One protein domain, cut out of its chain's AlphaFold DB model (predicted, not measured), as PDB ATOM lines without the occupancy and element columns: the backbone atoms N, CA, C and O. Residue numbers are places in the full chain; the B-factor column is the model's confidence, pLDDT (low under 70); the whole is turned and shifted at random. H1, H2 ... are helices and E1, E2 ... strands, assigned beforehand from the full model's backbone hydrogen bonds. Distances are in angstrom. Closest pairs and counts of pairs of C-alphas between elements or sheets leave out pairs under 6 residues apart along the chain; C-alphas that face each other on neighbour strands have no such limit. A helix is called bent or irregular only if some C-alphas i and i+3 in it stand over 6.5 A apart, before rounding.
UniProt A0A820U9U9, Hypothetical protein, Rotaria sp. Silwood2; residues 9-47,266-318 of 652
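AT A GLANCE: This is residues 9 to 47 and 266 to 318 of the 652 residues of the protein "Hypothetical protein" of Rotaria sp. Silwood2 (UniProt A0A820U9U9). A short two-stranded ribbon, E1 and E2, stands at one corner of a triangle of helix, in which the bent helix H3 makes two sides with its arms H3a and H3b, and H4 runs back to the ribbon as the third. H1 and H2 form a V along this triangle, opening towards the ribbon's end, with H2 packed on H4 and H1 reaching towards H3a. The printed part has 92 residues, with four named helices and two named strands in the order H1, H2, E1, H3, H4, E2; the sheet, order E1 - E2, is antiparallel, and the class is mostly helix. The whole is compact, with a radius of gyration of the C-alphas of 13.9 A, yet elongated in outline, spanning 44 by 26 by 22 A.

IN THESE COORDINATES: E1 is residues 266 to 269, and E2 is residues 314 to 317, ending at C-alpha 317 (2.034, 39.572, 11.844). H3, residues 271 to 291, was assigned as one helix by its hydrogen bonds but is bent: C-alphas 280 and 283 are 7.5 A apart. Its arms are H3a, residues 271 to 280, 14.5 A long, and H3b, residues 283 to 291, 12.5 A. H4, residues 296 to 312, is 24.2 A long, from C-alpha 296 (18.722, 10.775, 25.484). H1, residues 9 to 23, begins at C-alpha 9 (-7.557, 30.524, 8.862) and is 21.1 A long; H2, residues 27 to 44, is 25.8 A.

HOW THE PARTS SIT: E1 and E2 are antiparallel neighbours at 146 degrees, with N 266 and O 317 at 2.8 A and N 315 and O 268 at 3.0 A, within hydrogen-bond range. The closest C-alphas of H2 and E2, Ile 41 and Ile 316, are 7.2 A apart. H2 touches H4 with residues 31 to 38 alone, closest at the C-alphas of Arg 38 and Ser 311, 5.6 A, at a steep tilt of 44 degrees, the same way. H3a and H3b stand at a steep tilt of 61 degrees. H3a is close to H4 but not clearly touching, closest at the C-alphas of Phe 274 and Ile 310, 6.7 A. H3b is also close to H4 but not clearly touching, closest at the C-alphas of Ala 289 and Phe 298, 6.6 A, at a shallow tilt of 22 degrees, opposite ways. H1 only just touches H3a, with 3 pairs of C-alphas within 8 A, through residues 10 to 14 alone; the closest C-alphas are Phe 14 and Leu 273, 6.7 A. H1 and H2 are close but not clearly touching, closest at the C-alphas of Glu 20 and Leu 30, 7.0 A. H2 is apart from H3a and H3b. Every O i to N i+4 pair is within hydrogen-bond range in H1, H2, H3a, H3b and H4.

THE WHOLE: The two C-alphas farthest apart are those of Ile 47 and Ser 293, 44.4 A. Residues 48 to 265 are not printed, and C-alphas 47 and 266 are 13.6 A apart across this cut. The links H1 to H2, E1 to H3, H3 to H4 and H4 to E2 are tight. Mean pLDDT of the printed part is 90.3; residues 44 to 47, of which 44 belongs to H2, are under 70.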
ATOM      1  N   THR A   9      -9.017  30.503   9.058       84.81
ATOM      2  CA  THR A   9      -7.557  30.524   8.862       84.81
ATOM      3  C   THR A   9      -6.817  29.501   9.721       84.81
ATOM      4  O   THR A   9      -5.784  28.995   9.306       84.81
ATOM      5  N   GLU A  10      -7.284  29.268  10.948       88.62
ATOM      6  CA  GLU A  10      -6.711  28.276  11.858       88.62
ATOM      7  C   GLU A  10      -7.059  26.856  11.415       88.62
ATOM      8  O   GLU A  10      -6.175  26.008  11.453       88.62
ATOM      9  N   GLU A  11      -8.275  26.629  10.912       88.31
ATOM     10  CA  GLU A  11      -8.682  25.364  10.286       88.31
ATOM     11  C   GLU A  11      -7.766  25.000   9.115       88.31
ATOM     12  O   GLU A  11      -7.192  23.917   9.112       88.31
ATOM     13  N   ASN A  12      -7.538  25.925   8.174       89.88
ATOM     14  CA  ASN A  12      -6.645  25.676   7.038       89.88
ATOM     15  C   ASN A  12      -5.213  25.346   7.487       89.88
ATOM     16  O   ASN A  12      -4.630  24.377   7.019       89.88
ATOM     17  N   ILE A  13      -4.654  26.112   8.435       90.38
ATOM     18  CA  ILE A  13      -3.303  25.839   8.959       90.38
ATOM     19  C   ILE A  13      -3.247  24.463   9.636       90.38
ATOM     20  O   ILE A  13      -2.222  23.782   9.567       90.38
ATOM     21  N   PHE A  14      -4.319  24.075  10.325       92.06
ATOM     22  CA  PHE A  14      -4.397  22.793  11.006       92.06
ATOM     23  C   PHE A  14      -4.542  21.622  10.024       92.06
ATOM     24  O   PHE A  14      -3.903  20.592  10.210       92.06
ATOM     25  N   LEU A  15      -5.308  21.788   8.946       92.06
ATOM     26  CA  LEU A  15      -5.372  20.805   7.864       92.06
ATOM     27  C   LEU A  15      -4.003  20.633   7.200       92.06
ATOM     28  O   LEU A  15      -3.546  19.504   7.058       92.06
ATOM     29  N   ASP A  16      -3.303  21.729   6.893       93.38
ATOM     30  CA  ASP A  16      -1.968  21.667   6.289       93.38
ATOM     31  C   ASP A  16      -0.980  20.865   7.152       93.38
ATOM     32  O   ASP A  16      -0.243  20.028   6.637       93.38
ATOM     33  N   ILE A  17      -0.950  21.102   8.473       94.62
ATOM     34  CA  ILE A  17      -0.019  20.384   9.359       94.62
ATOM     35  C   ILE A  17      -0.411  18.908   9.536       94.62
ATOM     36  O   ILE A  17       0.470  18.072   9.716       94.62
ATOM     37  N   LEU A  18      -1.705  18.574   9.469       94.00
ATOM     38  CA  LEU A  18      -2.174  17.186   9.494       94.00
ATOM     39  C   LEU A  18      -1.819  16.443   8.205       94.00
ATOM     40  O   LEU A  18      -1.350  15.313   8.290       94.00
ATOM     41  N   HIS A  19      -1.976  17.078   7.041       94.81
ATOM     42  CA  HIS A  19      -1.520  16.527   5.763       94.81
ATOM     43  C   HIS A  19      -0.008  16.317   5.762       94.81
ATOM     44  O   HIS A  19       0.462  15.228   5.462       94.81
ATOM     45  N   GLU A  20       0.770  17.310   6.206       95.06
ATOM     46  CA  GLU A  20       2.219  17.152   6.366       95.06
ATOM     47  C   GLU A  20       2.567  15.978   7.300       95.06
ATOM     48  O   GLU A  20       3.495  15.231   7.010       95.06
ATOM     49  N   TRP A  21       1.835  15.791   8.403       94.94
ATOM     50  CA  TRP A  21       2.057  14.686   9.342       94.94
ATOM     51  C   TRP A  21       1.679  13.308   8.775       94.94
ATOM     52  O   TRP A  21       2.337  12.326   9.104       94.94
ATOM     53  N   ALA A  22       0.623  13.227   7.962       93.06
ATOM     54  CA  ALA A  22       0.113  11.973   7.410       93.06
ATOM     55  C   ALA A  22       0.836  11.540   6.123       93.06
ATOM     56  O   ALA A  22       1.109  10.355   5.947       93.06
ATOM     57  N   ASP A  23       1.150  12.492   5.242       94.25
ATOM     58  CA  ASP A  23       1.620  12.215   3.881       94.25
ATOM     59  C   ASP A  23       3.152  12.135   3.789       94.25
ATOM     60  O   ASP A  23       3.697  11.516   2.870       94.25
ATOM     61  N   ILE A  24       3.881  12.767   4.718       93.69
ATOM     62  CA  ILE A  24       5.347  12.732   4.718       93.69
ATOM     63  C   ILE A  24       5.824  11.403   5.333       93.69
ATOM     64  O   ILE A  24       5.544  11.131   6.498       93.69
ATOM     65  N   PRO A  25       6.604  10.587   4.595       90.81
ATOM     66  CA  PRO A  25       6.857   9.188   4.949       90.81
ATOM     67  C   PRO A  25       7.754   8.992   6.175       90.81
ATOM     68  O   PRO A  25       7.700   7.942   6.812       90.81
ATOM     69  N   THR A  26       8.613   9.962   6.502       93.00
ATOM     70  CA  THR A  26       9.531   9.864   7.642       93.00
ATOM     71  C   THR A  26       9.524  11.131   8.483       93.00
ATOM     72  O   THR A  26       9.400  12.253   7.980       93.00
ATOM     73  N   LEU A  27       9.721  10.949   9.790       93.19
ATOM     74  CA  LEU A  27       9.804  12.055  10.737       93.19
ATOM     75  C   LEU A  27      10.967  13.002  10.406       93.19
ATOM     76  O   LEU A  27      10.812  14.214  10.511       93.19
ATOM     77  N   ASP A  28      12.110  12.486   9.952       93.25
ATOM     78  CA  ASP A  28      13.244  13.335   9.576       93.25
ATOM     79  C   ASP A  28      12.912  14.263   8.404       93.25
ATOM     80  O   ASP A  28      13.178  15.465   8.489       93.25
ATOM     81  N   LEU A  29      12.242  13.751   7.363       94.94
ATOM     82  CA  LEU A  29      11.835  14.561   6.212       94.94
ATOM     83  C   LEU A  29      10.812  15.637   6.615       94.94
ATOM     84  O   LEU A  29      10.883  16.780   6.151       94.94
ATOM     85  N   LEU A  30       9.902  15.306   7.538       96.06
ATOM     86  CA  LEU A  30       8.952  16.262   8.110       96.06
ATOM     87  C   LEU A  30       9.686  17.387   8.855       96.06
ATOM     88  O   LEU A  30       9.439  18.573   8.617       96.06
ATOM     89  N   LEU A  31      10.621  17.028   9.739       95.50
ATOM     90  CA  LEU A  31      11.390  17.996  10.519       95.50
ATOM     91  C   LEU A  31      12.294  18.860   9.626       95.50
ATOM     92  O   LEU A  31      12.482  20.046   9.908       95.50
ATOM     93  N   GLU A  32      12.836  18.326   8.534       95.12
ATOM     94  CA  GLU A  32      13.549  19.117   7.526       95.12
ATOM     95  C   GLU A  32      12.636  20.125   6.824       95.12
ATOM     96  O   GLU A  32      13.002  21.297   6.688       95.12
ATOM     97  N   ASN A  33      11.425  19.717   6.433       94.31
ATOM     98  CA  ASN A  33      10.451  20.624   5.828       94.31
ATOM     99  C   ASN A  33      10.078  21.771   6.788       94.31
ATOM    100  O   ASN A  33      10.134  22.954   6.432       94.31
ATOM    101  N   TRP A  34       9.808  21.455   8.056       95.50
ATOM    102  CA  TRP A  34       9.542  22.469   9.080       95.50
ATOM    103  C   TRP A  34      10.753  23.356   9.379       95.50
ATOM    104  O   TRP A  34      10.594  24.539   9.688       95.50
ATOM    105  N   THR A  35      11.971  22.828   9.233       94.12
ATOM    106  CA  THR A  35      13.205  23.620   9.330       94.12
ATOM    107  C   THR A  35      13.271  24.654   8.204       94.12
ATOM    108  O   THR A  35      13.459  25.839   8.479       94.12
ATOM    109  N   LYS A  36      12.984  24.260   6.955       93.50
ATOM    110  CA  LYS A  36      12.891  25.196   5.819       93.50
ATOM    111  C   LYS A  36      11.823  26.269   6.057       93.50
ATOM    112  O   LYS A  36      12.049  27.442   5.758       93.50
ATOM    113  N   HIS A  37      10.673  25.902   6.630       90.62
ATOM    114  CA  HIS A  37       9.628  26.862   7.002       90.62
ATOM    115  C   HIS A  37      10.112  27.875   8.055       90.62
ATOM    116  O   HIS A  37       9.919  29.082   7.891       90.62
ATOM    117  N   ARG A  38      10.792  27.407   9.109       89.69
ATOM    118  CA  ARG A  38      11.415  28.273  10.122       89.69
ATOM    119  C   ARG A  38      12.393  29.260   9.495       89.69
ATOM    120  O   ARG A  38      12.347  30.445   9.816       89.69
ATOM    121  N   ASP A  39      13.254  28.788   8.604       88.38
ATOM    122  CA  ASP A  39      14.290  29.620   7.994       88.38
ATOM    123  C   ASP A  39      13.679  30.671   7.051       88.38
ATOM    124  O   ASP A  39      14.124  31.820   7.041       88.38
ATOM    125  N   ARG A  40      12.574  30.342   6.360       86.06
ATOM    126  CA  ARG A  40      11.750  31.320   5.621       86.06
ATOM    127  C   ARG A  40      11.147  32.387   6.541       86.06
ATOM    128  O   ARG A  40      11.185  33.568   6.216       86.06
ATOM    129  N   ILE A  41      10.627  32.011   7.713       81.44
ATOM    130  CA  ILE A  41      10.141  32.986   8.705       81.44
ATOM    131  C   ILE A  41      11.285  33.887   9.182       81.44
ATOM    132  O   ILE A  41      11.119  35.101   9.279       81.44
ATOM    133  N   LEU A  42      12.454  33.319   9.483       78.25
ATOM    134  CA  LEU A  42      13.613  34.093   9.933       78.25
ATOM    135  C   LEU A  42      14.115  35.054   8.848       78.25
ATOM    136  O   LEU A  42      14.445  36.195   9.167       78.25
ATOM    137  N   SER A  43      14.114  34.651   7.575       75.25
ATOM    138  CA  SER A  43      14.491  35.537   6.469       75.25
ATOM    139  C   SER A  43      13.479  36.668   6.262       75.25
ATOM    140  O   SER A  43      13.880  37.813   6.057       75.25
ATOM    141  N   MET A  44      12.179  36.402   6.443       68.62
ATOM    142  CA  MET A  44      11.133  37.434   6.453       68.62
ATOM    143  C   MET A  44      11.296  38.458   7.592       68.62
ATOM    144  O   MET A  44      10.766  39.564   7.495       68.62
ATOM    145  N   MET A  45      12.035  38.147   8.663       65.19
ATOM    146  CA  MET A  45      12.371  39.134   9.703       65.19
ATOM    147  C   MET A  45      13.490  40.099   9.290       65.19
ATOM    148  O   MET A  45      13.615  41.164   9.891       65.19
ATOM    149  N   ASN A  46      14.269  39.753   8.263       63.38
ATOM    150  CA  ASN A  46      15.427  40.512   7.785       63.38
ATOM    151  C   ASN A  46      15.142  41.277   6.476       63.38
ATOM    152  O   ASN A  46      16.065  41.582   5.720       63.38
ATOM    153  N   ILE A  47      13.875  41.590   6.183       62.72
ATOM    154  CA  ILE A  47      13.501  42.311   4.959       62.72
ATOM    155  C   ILE A  47      14.165  43.698   4.948       62.72
ATOM    156  O   ILE A  47      14.036  44.486   5.887       62.72
ATOM    157  N   ILE A 266       5.710  40.843  14.527       72.25
ATOM    158  CA  ILE A 266       5.419  40.073  15.725       72.25
ATOM    159  C   ILE A 266       5.217  38.626  15.300       72.25
ATOM    160  O   ILE A 266       4.413  38.328  14.417       72.25
ATOM    161  N   ARG A 267       5.920  37.713  15.973       80.50
ATOM    162  CA  ARG A 267       5.625  36.281  15.891       80.50
ATOM    163  C   ARG A 267       4.277  36.025  16.546       80.50
ATOM    164  O   ARG A 267       4.116  36.262  17.744       80.50
ATOM    165  N   ARG A 268       3.320  35.540  15.767       85.12
ATOM    166  CA  ARG A 268       2.018  35.099  16.253       85.12
ATOM    167  C   ARG A 268       1.942  33.583  16.142       85.12
ATOM    168  O   ARG A 268       1.671  33.038  15.075       85.12
ATOM    169  N   THR A 269       2.207  32.927  17.263       88.81
ATOM    170  CA  THR A 269       2.094  31.475  17.418       88.81
ATOM    171  C   THR A 269       0.649  31.097  17.730       88.81
ATOM    172  O   THR A 269       0.016  31.714  18.592       88.81
ATOM    173  N   ARG A 270       0.119  30.095  17.027       91.62
ATOM    174  CA  ARG A 270      -1.223  29.544  17.258       91.62
ATOM    175  C   ARG A 270      -1.172  28.470  18.350       91.62
ATOM    176  O   ARG A 270      -1.138  27.281  18.063       91.62
ATOM    177  N   TRP A 271      -1.134  28.910  19.608       89.69
ATOM    178  CA  TRP A 271      -0.971  28.026  20.772       89.69
ATOM    179  C   TRP A 271      -2.077  26.971  20.916       89.69
ATOM    180  O   TRP A 271      -1.769  25.836  21.254       89.69
ATOM    181  N   ASN A 272      -3.329  27.310  20.589       89.69
ATOM    182  CA  ASN A 272      -4.438  26.351  20.642       89.69
ATOM    183  C   ASN A 272      -4.235  25.202  19.641       89.69
ATOM    184  O   ASN A 272      -4.400  24.041  19.995       89.69
ATOM    185  N   LEU A 273      -3.807  25.515  18.411       92.50
ATOM    186  CA  LEU A 273      -3.502  24.492  17.403       92.50
ATOM    187  C   LEU A 273      -2.343  23.596  17.836       92.50
ATOM    188  O   LEU A 273      -2.369  22.402  17.569       92.50
ATOM    189  N   PHE A 274      -1.348  24.158  18.526       93.81
ATOM    190  CA  PHE A 274      -0.224  23.388  19.057       93.81
ATOM    191  C   PHE A 274      -0.693  22.333  20.065       93.81
ATOM    192  O   PHE A 274      -0.342  21.166  19.929       93.81
ATOM    193  N   GLU A 275      -1.526  22.712  21.033       92.31
ATOM    194  CA  GLU A 275      -2.057  21.786  22.042       92.31
ATOM    195  C   GLU A 275      -2.937  20.682  21.425       92.31
ATOM    196  O   GLU A 275      -2.792  19.500  21.760       92.31
ATOM    197  N   ILE A 276      -3.801  21.047  20.468       91.56
ATOM    198  CA  ILE A 276      -4.636  20.086  19.731       91.56
ATOM    199  C   ILE A 276      -3.751  19.116  18.937       91.56
ATOM    200  O   ILE A 276      -3.928  17.904  19.037       91.56
ATOM    201  N   PHE A 277      -2.767  19.629  18.193       94.88
ATOM    202  CA  PHE A 277      -1.872  18.809  17.377       94.88
ATOM    203  C   PHE A 277      -1.036  17.834  18.217       94.88
ATOM    204  O   PHE A 277      -0.874  16.670  17.848       94.88
ATOM    205  N   LEU A 278      -0.549  18.261  19.386       95.19
ATOM    206  CA  LEU A 278       0.109  17.344  20.318       95.19
ATOM    207  C   LEU A 278      -0.842  16.228  20.756       95.19
ATOM    208  O   LEU A 278      -0.483  15.061  20.699       95.19
ATOM    209  N   THR A 279      -2.088  16.552  21.095       92.31
ATOM    210  CA  THR A 279      -3.076  15.529  21.477       92.31
ATOM    211  C   THR A 279      -3.280  14.479  20.375       92.31
ATOM    212  O   THR A 279      -3.359  13.294  20.686       92.31
ATOM    213  N   VAL A 280      -3.291  14.889  19.100       92.69
ATOM    214  CA  VAL A 280      -3.393  13.979  17.942       92.69
ATOM    215  C   VAL A 280      -2.153  13.088  17.799       92.69
ATOM    216  O   VAL A 280      -2.273  11.899  17.520       92.69
ATOM    217  N   THR A 281      -0.959  13.638  18.020       94.81
ATOM    218  CA  THR A 281       0.314  12.911  17.840       94.81
ATOM    219  C   THR A 281       0.751  12.102  19.068       94.81
ATOM    220  O   THR A 281       1.778  11.420  19.031       94.81
ATOM    221  N   ALA A 282      -0.019  12.141  20.159       94.12
ATOM    222  CA  ALA A 282       0.361  11.562  21.443       94.12
ATOM    223  C   ALA A 282       0.635  10.052  21.386       94.12
ATOM    224  O   ALA A 282       1.629   9.597  21.949       94.12
ATOM    225  N   THR A 283      -0.214   9.280  20.702       94.88
ATOM    226  CA  THR A 283      -0.084   7.815  20.607       94.88
ATOM    227  C   THR A 283       1.183   7.408  19.861       94.88
ATOM    228  O   THR A 283       1.926   6.554  20.338       94.88
ATOM    229  N   TYR A 284       1.481   8.074  18.741       95.44
ATOM    230  CA  TYR A 284       2.726   7.884  17.997       95.44
ATOM    231  C   TYR A 284       3.945   8.114  18.896       95.44
ATOM    232  O   TYR A 284       4.819   7.255  18.999       95.44
ATOM    233  N   TRP A 285       3.979   9.255  19.592       96.88
ATOM    234  CA  TRP A 285       5.116   9.610  20.437       96.88
ATOM    235  C   TRP A 285       5.272   8.685  21.645       96.88
ATOM    236  O   TRP A 285       6.403   8.409  22.029       96.88
ATOM    237  N   GLN A 286       4.181   8.178  22.224       95.25
ATOM    238  CA  GLN A 286       4.240   7.187  23.304       95.25
ATOM    239  C   GLN A 286       4.861   5.869  22.830       95.25
ATOM    240  O   GLN A 286       5.799   5.381  23.462       95.25
ATOM    241  N   SER A 287       4.392   5.328  21.703       95.94
ATOM    242  CA  SER A 287       4.934   4.090  21.132       95.94
ATOM    243  C   SER A 287       6.405   4.240  20.741       95.94
ATOM    244  O   SER A 287       7.223   3.380  21.062       95.94
ATOM    245  N   PHE A 288       6.763   5.364  20.116       96.19
ATOM    246  CA  PHE A 288       8.137   5.642  19.698       96.19
ATOM    247  C   PHE A 288       9.088   5.861  20.890       96.19
ATOM    248  O   PHE A 288      10.233   5.406  20.881       96.19
ATOM    249  N   ALA A 289       8.608   6.506  21.960       95.56
ATOM    250  CA  ALA A 289       9.366   6.656  23.202       95.56
ATOM    251  C   ALA A 289       9.673   5.303  23.846       95.56
ATOM    252  O   ALA A 289      10.802   5.071  24.278       95.56
ATOM    253  N   ALA A 290       8.680   4.408  23.880       95.12
ATOM    254  CA  ALA A 290       8.836   3.065  24.416       95.12
ATOM    255  C   ALA A 290       9.834   2.234  23.593       95.12
ATOM    256  O   ALA A 290      10.699   1.592  24.181       95.12
ATOM    257  N   SER A 291       9.786   2.299  22.254       96.06
ATOM    258  CA  SER A 291      10.734   1.571  21.395       96.06
ATOM    259  C   SER A 291      12.179   2.056  21.530       96.06
ATOM    260  O   SER A 291      13.107   1.280  21.342       96.06
ATOM    261  N   MET A 292      12.377   3.335  21.858       95.19
ATOM    262  CA  MET A 292      13.700   3.913  22.116       95.19
ATOM    263  C   MET A 292      14.060   3.946  23.608       95.19
ATOM    264  O   MET A 292      14.978   4.666  24.003       95.19
ATOM    265  N   SER A 293      13.322   3.221  24.456       93.69
ATOM    266  CA  SER A 293      13.567   3.127  25.901       93.69
ATOM    267  C   SER A 293      13.731   4.487  26.591       93.69
ATOM    268  O   SER A 293      14.507   4.625  27.533       93.69
ATOM    269  N   TYR A 294      13.021   5.515  26.112       94.75
ATOM    270  CA  TYR A 294      13.077   6.879  26.647       94.75
ATOM    271  C   TYR A 294      14.500   7.464  26.723       94.75
ATOM    272  O   TYR A 294      14.812   8.219  27.648       94.75
ATOM    273  N   SER A 295      15.379   7.096  25.786       93.88
ATOM    274  CA  SER A 295      16.795   7.472  25.796       93.88
ATOM    275  C   SER A 295      17.049   8.971  25.564       93.88
ATOM    276  O   SER A 295      16.153   9.751  25.212       93.88
ATOM    277  N   ALA A 296      18.303   9.398  25.748       91.75
ATOM    278  CA  ALA A 296      18.722  10.775  25.484       91.75
ATOM    279  C   ALA A 296      18.597  11.144  23.991       91.75
ATOM    280  O   ALA A 296      18.254  12.285  23.665       91.75
ATOM    281  N   GLU A 297      18.808  10.180  23.092       92.25
ATOM    282  CA  GLU A 297      18.647  10.314  21.641       92.25
ATOM    283  C   GLU A 297      17.179  10.548  21.271       92.25
ATOM    284  O   GLU A 297      16.865  11.517  20.572       92.25
ATOM    285  N   PHE A 298      16.266   9.731  21.814       94.81
ATOM    286  CA  PHE A 298      14.824   9.941  21.662       94.81
ATOM    287  C   PHE A 298      14.423  11.341  22.129       94.81
ATOM    288  O   PHE A 298      13.732  12.081  21.425       94.81
ATOM    289  N   PHE A 299      14.889  11.739  23.314       94.69
ATOM    290  CA  PHE A 299      14.543  13.032  23.882       94.69
ATOM    291  C   PHE A 299      15.042  14.201  23.025       94.69
ATOM    292  O   PHE A 299      14.343  15.207  22.873       94.69
ATOM    293  N   ALA A 300      16.234  14.081  22.433       91.94
ATOM    294  CA  ALA A 300      16.766  15.084  21.519       91.94
ATOM    295  C   ALA A 300      15.873  15.253  20.278       91.94
ATOM    296  O   ALA A 300      15.571  16.392  19.899       91.94
ATOM    297  N   LEU A 301      15.399  14.143  19.701       93.25
ATOM    298  CA  LEU A 301      14.466  14.131  18.572       93.25
ATOM    299  C   LEU A 301      13.107  14.731  18.954       93.25
ATOM    300  O   LEU A 301      12.608  15.634  18.282       93.25
ATOM    301  N   TYR A 302      12.536  14.300  20.078       95.06
ATOM    302  CA  TYR A 302      11.249  14.786  20.566       95.06
ATOM    303  C   TYR A 302      11.277  16.290  20.880       95.06
ATOM    304  O   TYR A 302      10.396  17.052  20.476       95.06
ATOM    305  N   LYS A 303      12.347  16.775  21.518       93.50
ATOM    306  CA  LYS A 303      12.574  18.210  21.737       93.50
ATOM    307  C   LYS A 303      12.680  18.976  20.411       93.50
ATOM    308  O   LYS A 303      12.127  20.073  20.296       93.50
ATOM    309  N   ARG A 304      13.383  18.423  19.411       93.25
ATOM    310  CA  ARG A 304      13.481  19.015  18.064       93.25
ATOM    311  C   ARG A 304      12.098  19.115  17.416       93.25
ATOM    312  O   ARG A 304      11.777  20.179  16.886       93.25
ATOM    313  N   PHE A 305      11.272  18.077  17.536       95.25
ATOM    314  CA  PHE A 305       9.876  18.094  17.100       95.25
ATOM    315  C   PHE A 305       9.075  19.221  17.759       95.25
ATOM    316  O   PHE A 305       8.495  20.034  17.044       95.25
ATOM    317  N   LEU A 306       9.100  19.352  19.092       95.06
ATOM    318  CA  LEU A 306       8.363  20.416  19.793       95.06
ATOM    319  C   LEU A 306       8.769  21.820  19.314       95.06
ATOM    320  O   LEU A 306       7.914  22.677  19.084       95.06
ATOM    321  N   SER A 307      10.075  22.053  19.144       92.75
ATOM    322  CA  SER A 307      10.609  23.343  18.686       92.75
ATOM    323  C   SER A 307      10.157  23.674  17.258       92.75
ATOM    324  O   SER A 307       9.715  24.793  16.972       92.75
ATOM    325  N   LEU A 308      10.226  22.693  16.353       93.94
ATOM    326  CA  LEU A 308       9.866  22.870  14.946       93.94
ATOM    327  C   LEU A 308       8.352  22.934  14.723       93.94
ATOM    328  O   LEU A 308       7.912  23.768  13.936       93.94
ATOM    329  N   CYS A 309       7.560  22.158  15.464       94.44
ATOM    330  CA  CYS A 309       6.097  22.216  15.438       94.44
ATOM    331  C   CYS A 309       5.603  23.635  15.755       94.44
ATOM    332  O   CYS A 309       4.790  24.219  15.038       94.44
ATOM    333  N   ILE A 310       6.181  24.267  16.777       92.38
ATOM    334  CA  ILE A 310       5.836  25.647  17.135       92.38
ATOM    335  C   ILE A 310       6.281  26.633  16.078       92.38
ATOM    336  O   ILE A 310       5.550  27.581  15.779       92.38
ATOM    337  N   SER A 311       7.463  26.430  15.502       90.69
ATOM    338  CA  SER A 311       7.906  27.265  14.395       90.69
ATOM    339  C   SER A 311       6.962  27.158  13.197       90.69
ATOM    340  O   SER A 311       6.675  28.181  12.584       90.69
ATOM    341  N   ARG A 312       6.452  25.959  12.894       92.88
ATOM    342  CA  ARG A 312       5.490  25.699  11.814       92.88
ATOM    343  C   ARG A 312       4.124  26.344  12.064       92.88
ATOM    344  O   ARG A 312       3.477  26.794  11.121       92.88
ATOM    345  N   LEU A 313       3.706  26.425  13.327       92.88
ATOM    346  CA  LEU A 313       2.464  27.077  13.767       92.88
ATOM    347  C   LEU A 313       2.628  28.577  14.062       92.88
ATOM    348  O   LEU A 313       1.710  29.237  14.568       92.88
ATOM    349  N   THR A 314       3.806  29.135  13.786       90.00
ATOM    350  CA  THR A 314       4.096  30.551  13.985       90.00
ATOM    351  C   THR A 314       3.989  31.292  12.666       90.00
ATOM    352  O   THR A 314       4.575  30.908  11.669       90.00
ATOM    353  N   THR A 315       3.271  32.410  12.675       86.00
ATOM    354  CA  THR A 315       3.163  33.317  11.527       86.00
ATOM    355  C   THR A 315       3.759  34.676  11.881       86.00
ATOM    356  O   THR A 315       3.849  35.037  13.058       86.00
ATOM    357  N   ILE A 316       4.175  35.448  10.876       81.38
ATOM    358  CA  ILE A 316       4.583  36.842  11.080       81.38
ATOM    359  C   ILE A 316       3.372  37.747  10.879       81.38
ATOM    360  O   ILE A 316       2.744  37.743   9.823       81.38
ATOM    361  N   ALA A 317       3.066  38.551  11.895       74.56
ATOM    362  CA  ALA A 317       2.034  39.572  11.844       74.56
ATOM    363  C   ALA A 317       2.651  40.970  11.966       74.56
ATOM    364  O   ALA A 317       3.554  41.199  12.767       74.56
ATOM    365  N   PHE A 318       2.109  41.930  11.218       71.25
ATOM    366  CA  PHE A 318       2.543  43.326  11.243       71.25
ATOM    367  C   PHE A 318       1.475  44.177  11.946       71.25
ATOM    368  O   PHE A 318       0.509  44.602  11.297       71.25
TER     369      PHE A 318